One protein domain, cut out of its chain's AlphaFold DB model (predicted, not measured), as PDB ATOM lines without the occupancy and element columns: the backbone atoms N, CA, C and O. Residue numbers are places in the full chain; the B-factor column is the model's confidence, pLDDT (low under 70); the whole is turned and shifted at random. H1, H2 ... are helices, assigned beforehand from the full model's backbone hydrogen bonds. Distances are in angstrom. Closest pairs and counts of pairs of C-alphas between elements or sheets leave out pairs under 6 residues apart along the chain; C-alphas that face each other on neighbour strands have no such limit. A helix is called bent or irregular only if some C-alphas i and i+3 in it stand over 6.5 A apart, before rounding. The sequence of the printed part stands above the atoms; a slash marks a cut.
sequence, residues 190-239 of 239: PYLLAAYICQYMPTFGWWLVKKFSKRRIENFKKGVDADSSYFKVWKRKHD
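AT A GLANCE: This is residues 190 to 239 of the 239 residues of the protein "dehydrogenase/reductase SDR family member 7" of Dipodomys ordii (UniProt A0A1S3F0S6). A long bent helix, H2, makes a bar, with H1 folded back on its first arm as a helical hairpin and H3 turned away from its other end. Residues 232 to 239 stick out. The 50 printed residues hold three named helices, H1, H2, H3, and no named strand: all helix, loose, radius of gyration of the C-alphas 12.6 A, flat, spanning 36 by 28 by 14 A.

IN THESE COORDINATES: H2, residues 202 to 221, was assigned as one helix by its hydrogen bonds but is bent: C-alphas 211 and 214 are 6.6 A apart. Its arms are H2a, 202 to 211, 13.9 A, and H2b, 214 to 221, 10.7 A. H1, 191 to 200, 14.2 A, begins at C-alpha (-19.602, -32.493, 4.149). H3, 228 to 235, 11.3 A, ends at C-alpha (-14.998, -15.573, 1.766).

HOW THE PARTS SIT: H2a and H2b stand at a steep tilt of 48 degrees. H1 and H2a touch, closest C-alphas Cys 198 and Gly 205, 4.2 A, opposite ways at a steep tilt of 43 degrees. H2b and H3 only just touch, with 3 pairs of C-alphas within 8 A, closest Asn 219 and Ser 229, 7.4 A. H1 and H3 are apart. Every O i to N i+4 pair is within hydrogen-bond range in H1, H2a and H2b; in H3 0 of 4 are, and 1 of 5 O i to N i+3 pairs.

THE WHOLE: The C-alphas farthest apart, Thr 203 and Asp 239, are 37.2 A apart. The printed part has no cut and no long link. Residues 225 to 239 have pLDDT under 70.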
ATOM      1  N   PRO A 190     -20.150 -28.338   5.149       81.75
ATOM      2  CA  PRO A 190     -21.356 -29.099   4.795       81.75
ATOM      3  C   PRO A 190     -21.131 -30.584   4.442       81.75
ATOM      4  O   PRO A 190     -22.077 -31.241   4.005       81.75
ATOM      5  N   TYR A 191     -19.916 -31.122   4.577       79.75
ATOM      6  CA  TYR A 191     -19.602 -32.493   4.149       79.75
ATOM      7  C   TYR A 191     -20.331 -33.544   4.962       79.75
ATOM      8  O   TYR A 191     -20.902 -34.469   4.386       79.75
ATOM      9  N   LEU A 192     -20.377 -33.358   6.280       83.31
ATOM     10  CA  LEU A 192     -21.103 -34.250   7.172       83.31
ATOM     11  C   LEU A 192     -22.585 -34.330   6.777       83.31
ATOM     12  O   LEU A 192     -23.123 -35.415   6.568       83.31
ATOM     13  N   LEU A 193     -23.226 -33.180   6.543       83.44
ATOM     14  CA  LEU A 193     -24.609 -33.118   6.067       83.44
ATOM     15  C   LEU A 193     -24.790 -33.801   4.701       83.44
ATOM     16  O   LEU A 193     -25.779 -34.500   4.486       83.44
ATOM     17  N   ALA A 194     -23.848 -33.615   3.774       82.75
ATOM     18  CA  ALA A 194     -23.890 -34.279   2.477       82.75
ATOM     19  C   ALA A 194     -23.780 -35.807   2.613       82.75
ATOM     20  O   ALA A 194     -24.507 -36.519   1.922       82.75
ATOM     21  N   ALA A 195     -22.941 -36.309   3.524       83.12
ATOM     22  CA  ALA A 195     -22.860 -37.735   3.839       83.12
ATOM     23  C   ALA A 195     -24.202 -38.260   4.378       83.12
ATOM     24  O   ALA A 195     -24.707 -39.265   3.877       83.12
ATOM     25  N   TYR A 196     -24.844 -37.522   5.294       86.31
ATOM     26  CA  TYR A 196     -26.168 -37.877   5.827       86.31
ATOM     27  C   TYR A 196     -27.221 -37.937   4.723       86.31
ATOM     28  O   TYR A 196     -27.961 -38.912   4.606       86.31
ATOM     29  N   ILE A 197     -27.259 -36.928   3.857       86.94
ATOM     30  CA  ILE A 197     -28.168 -36.901   2.711       86.94
ATOM     31  C   ILE A 197     -27.922 -38.095   1.785       86.94
ATOM     32  O   ILE A 197     -28.876 -38.732   1.349       86.94
ATOM     33  N   CYS A 198     -26.669 -38.409   1.467       83.81
ATOM     34  CA  CYS A 198     -26.352 -39.515   0.570       83.81
ATOM     35  C   CYS A 198     -26.745 -40.877   1.155       83.81
ATOM     36  O   CYS A 198     -27.262 -41.711   0.414       83.81
ATOM     37  N   GLN A 199     -26.554 -41.079   2.461       87.38
ATOM     38  CA  GLN A 199     -26.892 -42.326   3.149       87.38
ATOM     39  C   GLN A 199     -28.405 -42.513   3.317       87.38
ATOM     40  O   GLN A 199     -28.936 -43.579   3.015       87.38
ATOM     41  N   TYR A 200     -29.112 -41.480   3.787       87.94
ATOM     42  CA  TYR A 200     -30.526 -41.588   4.164       87.94
ATOM     43  C   TYR A 200     -31.497 -41.149   3.054       87.94
ATOM     44  O   TYR A 200     -32.662 -41.538   3.060       87.94
ATOM     45  N   MET A 201     -31.040 -40.355   2.079       90.50
ATOM     46  CA  MET A 201     -31.844 -39.838   0.962       90.50
ATOM     47  C   MET A 201     -31.103 -39.989  -0.381       90.50
ATOM     48  O   MET A 201     -30.794 -38.991  -1.041       90.50
ATOM     49  N   PRO A 202     -30.838 -41.223  -0.849       89.00
ATOM     50  CA  PRO A 202     -29.939 -41.480  -1.976       89.00
ATOM     51  C   PRO A 202     -30.384 -40.825  -3.291       89.00
ATOM     52  O   PRO A 202     -29.545 -40.431  -4.095       89.00
ATOM     53  N   THR A 203     -31.689 -40.648  -3.521       89.19
ATOM     54  CA  THR A 203     -32.217 -39.937  -4.702       89.19
ATOM     55  C   THR A 203     -31.816 -38.463  -4.708       89.19
ATOM     56  O   THR A 203     -31.349 -37.942  -5.724       89.19
ATOM     57  N   PHE A 204     -31.947 -37.796  -3.561       86.81
ATOM     58  CA  PHE A 204     -31.521 -36.413  -3.385       86.81
ATOM     59  C   PHE A 204     -29.991 -36.300  -3.340       86.81
ATOM     60  O   PHE A 204     -29.430 -35.402  -3.964       86.81
ATOM     61  N   GLY A 205     -29.306 -37.257  -2.709       84.75
ATOM     62  CA  GLY A 205     -27.845 -37.363  -2.713       84.75
ATOM     63  C   GLY A 205     -27.271 -37.467  -4.125       84.75
ATOM     64  O   GLY A 205     -26.396 -36.690  -4.495       84.75
ATOM     65  N   TRP A 206     -27.827 -38.329  -4.978       82.38
ATOM     66  CA  TRP A 206     -27.417 -38.431  -6.381       82.38
ATOM     67  C   TRP A 206     -27.642 -37.140  -7.165       82.38
ATOM     68  O   TRP A 206     -26.814 -36.771  -8.004       82.38
ATOM     69  N   TRP A 207     -28.747 -36.441  -6.909       86.81
ATOM     70  CA  TRP A 207     -28.986 -35.123  -7.492       86.81
ATOM     71  C   TRP A 207     -27.929 -34.104  -7.035       86.81
ATOM     72  O   TRP A 207     -27.368 -33.382  -7.866       86.81
ATOM     73  N   LEU A 208     -27.601 -34.095  -5.741       81.81
ATOM     74  CA  LEU A 208     -26.604 -33.217  -5.130       81.81
ATOM     75  C   LEU A 208     -25.205 -33.477  -5.707       81.81
ATOM     76  O   LEU A 208     -24.546 -32.555  -6.189       81.81
ATOM     77  N   VAL A 209     -24.794 -34.746  -5.753       79.44
ATOM     78  CA  VAL A 209     -23.530 -35.191  -6.347       79.44
ATOM     79  C   VAL A 209     -23.472 -34.779  -7.813       79.44
ATOM     80  O   VAL A 209     -22.537 -34.099  -8.206       79.44
ATOM     81  N   LYS A 210     -24.496 -35.061  -8.632       81.88
ATOM     82  CA  LYS A 210     -24.509 -34.646 -10.051       81.88
ATOM     83  C   LYS A 210     -24.362 -33.133 -10.235       81.88
ATOM     84  O   LYS A 210     -23.707 -32.694 -11.183       81.88
ATOM     85  N   LYS A 211     -24.949 -32.335  -9.338       81.25
ATOM     86  CA  LYS A 211     -24.842 -30.871  -9.355       81.25
ATOM     87  C   LYS A 211     -23.421 -30.399  -9.045       81.25
ATOM     88  O   LYS A 211     -22.939 -29.460  -9.681       81.25
ATOM     89  N   PHE A 212     -22.745 -31.044  -8.098       77.06
ATOM     90  CA  PHE A 212     -21.420 -30.638  -7.634       77.06
ATOM     91  C   PHE A 212     -20.261 -31.289  -8.402       77.06
ATOM     92  O   PHE A 212     -19.254 -30.616  -8.629       77.06
ATOM     93  N   SER A 213     -20.414 -32.512  -8.912       73.69
ATOM     94  CA  SER A 213     -19.372 -33.264  -9.626       73.69
ATOM     95  C   SER A 213     -18.822 -32.531 -10.845       73.69
ATOM     96  O   SER A 213     -17.624 -32.606 -11.106       73.69
ATOM     97  N   LYS A 214     -19.653 -31.764 -11.565       77.94
ATOM     98  CA  LYS A 214     -19.184 -30.941 -12.695       77.94
ATOM     99  C   LYS A 214     -18.133 -29.917 -12.252       77.94
ATOM    100  O   LYS A 214     -17.087 -29.807 -12.882       77.94
ATOM    101  N   ARG A 215     -18.370 -29.245 -11.119       73.38
ATOM    102  CA  ARG A 215     -17.433 -28.266 -10.543       73.38
ATOM    103  C   ARG A 215     -16.152 -28.928 -10.029       73.38
ATOM    104  O   ARG A 215     -15.079 -28.394 -10.275       73.38
ATOM    105  N   ARG A 216     -16.238 -30.109  -9.397       74.12
ATOM    106  CA  ARG A 216     -15.045 -30.887  -8.991       74.12
ATOM    107  C   ARG A 216     -14.166 -31.244 -10.186       74.12
ATOM    108  O   ARG A 216     -12.962 -31.027 -10.136       74.12
ATOM    109  N   ILE A 217     -14.757 -31.737 -11.276       79.31
ATOM    110  CA  ILE A 217     -14.011 -32.084 -12.499       79.31
ATOM    111  C   ILE A 217     -13.341 -30.843 -13.101       79.31
ATOM    112  O   ILE A 217     -12.197 -30.913 -13.543       79.31
ATOM    113  N   GLU A 218     -14.021 -29.697 -13.109       80.25
ATOM    114  CA  GLU A 218     -13.432 -28.434 -13.565       80.25
ATOM    115  C   GLU A 218     -12.265 -27.971 -12.683       80.25
ATOM    116  O   GLU A 218     -11.283 -27.458 -13.212       80.25
ATOM    117  N   ASN A 219     -12.344 -28.170 -11.367       76.81
ATOM    118  CA  ASN A 219     -11.258 -27.850 -10.438       76.81
ATOM    119  C   ASN A 219     -10.043 -28.760 -10.650       76.81
ATOM    120  O   ASN A 219      -8.934 -28.252 -10.796       76.81
ATOM    121  N   PHE A 220     -10.262 -30.071 -10.813       76.19
ATOM    122  CA  PHE A 220      -9.202 -31.012 -11.190       76.19
ATOM    123  C   PHE A 220      -8.524 -30.614 -12.506       76.19
ATOM    124  O   PHE A 220      -7.300 -30.596 -12.590       76.19
ATOM    125  N   LYS A 221      -9.303 -30.216 -13.521       81.81
ATOM    126  CA  LYS A 221      -8.760 -29.721 -14.801       81.81
ATOM    127  C   LYS A 221      -7.939 -28.438 -14.656       81.81
ATOM    128  O   LYS A 221      -7.073 -28.183 -15.484       81.81
ATOM    129  N   LYS A 222      -8.221 -27.626 -13.637       80.25
ATOM    130  CA  LYS A 222      -7.495 -26.388 -13.323       80.25
ATOM    131  C   LYS A 222      -6.285 -26.618 -12.411       80.25
ATOM    132  O   LYS A 222      -5.612 -25.645 -12.086       80.25
ATOM    133  N   GLY A 223      -6.021 -27.859 -11.990       74.75
ATOM    134  CA  GLY A 223      -4.932 -28.185 -11.065       74.75
ATOM    135  C   GLY A 223      -5.106 -27.567  -9.676       74.75
ATOM    136  O   GLY A 223      -4.121 -27.344  -8.984       74.75
ATOM    137  N   VAL A 224      -6.341 -27.237  -9.283       72.75
ATOM    138  CA  VAL A 224      -6.663 -26.742  -7.937       72.75
ATOM    139  C   VAL A 224      -7.382 -27.829  -7.155       72.75
ATOM    140  O   VAL A 224      -8.034 -28.692  -7.750       72.75
ATOM    141  N   ASP A 225      -7.305 -27.764  -5.824       69.81
ATOM    142  CA  ASP A 225      -7.999 -28.714  -4.955       69.81
ATOM    143  C   ASP A 225      -9.483 -28.816  -5.345       69.81
ATOM    144  O   ASP A 225     -10.153 -27.798  -5.582       69.81
ATOM    145  N   ALA A 226      -9.979 -30.052  -5.432       67.69
ATOM    146  CA  ALA A 226     -11.278 -30.401  -6.006       67.69
ATOM    147  C   ALA A 226     -12.427 -29.638  -5.338       67.69
ATOM    148  O   ALA A 226     -13.429 -29.300  -5.976       67.69
ATOM    149  N   ASP A 227     -12.233 -29.322  -4.064       69.19
ATOM    150  CA  ASP A 227     -13.223 -28.761  -3.165       69.19
ATOM    151  C   ASP A 227     -13.043 -27.260  -2.885       69.19
ATOM    152  O   ASP A 227     -13.979 -26.589  -2.443       69.19
ATOM    153  N   SER A 228     -11.897 -26.682  -3.262       68.56
ATOM    154  CA  SER A 228     -11.548 -25.272  -3.008       68.56
ATOM    155  C   SER A 228     -12.609 -24.267  -3.485       68.56
ATOM    156  O   SER A 228     -12.817 -23.207  -2.889       68.56
ATOM    157  N   SER A 229     -13.325 -24.589  -4.567       66.88
ATOM    158  CA  SER A 229     -14.351 -23.712  -5.143       66.88
ATOM    159  C   SER A 229     -15.621 -23.577  -4.298       66.88
ATOM    160  O   SER A 229     -16.348 -22.596  -4.466       66.88
ATOM    161  N   TYR A 230     -15.909 -24.534  -3.407       66.94
ATOM    162  CA  TYR A 230     -17.128 -24.509  -2.594       66.94
ATOM    163  C   TYR A 230     -17.045 -23.463  -1.482       66.94
ATOM    164  O   TYR A 230     -18.032 -22.787  -1.197       66.94
ATOM    165  N   PHE A 231     -15.846 -23.244  -0.942       61.69
ATOM    166  CA  PHE A 231     -15.615 -22.349   0.192       61.69
ATOM    167  C   PHE A 231     -15.334 -20.894  -0.212       61.69
ATOM    168  O   PHE A 231     -15.582 -19.973   0.567       61.69
ATOM    169  N   LYS A 232     -14.944 -20.636  -1.472       56.09
ATOM    170  CA  LYS A 232     -14.775 -19.262  -2.001       56.09
ATOM    171  C   LYS A 232     -16.061 -18.424  -1.993       56.09
ATOM    172  O   LYS A 232     -15.985 -17.197  -2.022       56.09
ATOM    173  N   VAL A 233     -17.240 -19.051  -1.978       46.84
ATOM    174  CA  VAL A 233     -18.529 -18.335  -1.941       46.84
ATOM    175  C   VAL A 233     -18.745 -17.631  -0.597       46.84
ATOM    176  O   VAL A 233     -19.369 -16.574  -0.573       46.84
ATOM    177  N   TRP A 234     -18.185 -18.164   0.492       38.72
ATOM    178  CA  TRP A 234     -18.318 -17.589   1.832       38.72
ATOM    179  C   TRP A 234     -17.274 -16.504   2.141       38.72
ATOM    180  O   TRP A 234     -17.609 -15.529   2.806       38.72
ATOM    181  N   LYS A 235     -16.051 -16.600   1.590       39.88
ATOM    182  CA  LYS A 235     -14.998 -15.573   1.766       39.88
ATOM    183  C   LYS A 235     -15.380 -14.206   1.171       39.88
ATOM    184  O   LYS A 235     -15.100 -13.185   1.775       39.88
ATOM    185  N   ARG A 236     -16.115 -14.164   0.051       38.47
ATOM    186  CA  ARG A 236     -16.502 -12.901  -0.622       38.47
ATOM    187  C   ARG A 236     -17.475 -11.998   0.153       38.47
ATOM    188  O   ARG A 236     -17.813 -10.937  -0.355       38.47
ATOM    189  N   LYS A 237     -17.981 -12.422   1.313       39.12
ATOM    190  CA  LYS A 237     -18.946 -11.642   2.109       39.12
ATOM    191  C   LYS A 237     -18.329 -10.943   3.325       39.12
ATOM    192  O   LYS A 237     -19.064 -10.257   4.025       39.12
ATOM    193  N   HIS A 238     -17.034 -11.143   3.573       36.19
ATOM    194  CA  HIS A 238     -16.329 -10.621   4.747       36.19
ATOM    195  C   HIS A 238     -15.115  -9.738   4.422       36.19
ATOM    196  O   HIS A 238     -14.411  -9.359   5.354       36.19
ATOM    197  N   ASP A 239     -14.934  -9.367   3.151       34.50
ATOM    198  CA  ASP A 239     -13.995  -8.324   2.720       34.50
ATOM    199  C   ASP A 239     -14.757  -7.044   2.347       34.50
ATOM    200  O   ASP A 239     -15.788  -7.165   1.637       34.50
TER     201      ASP A 239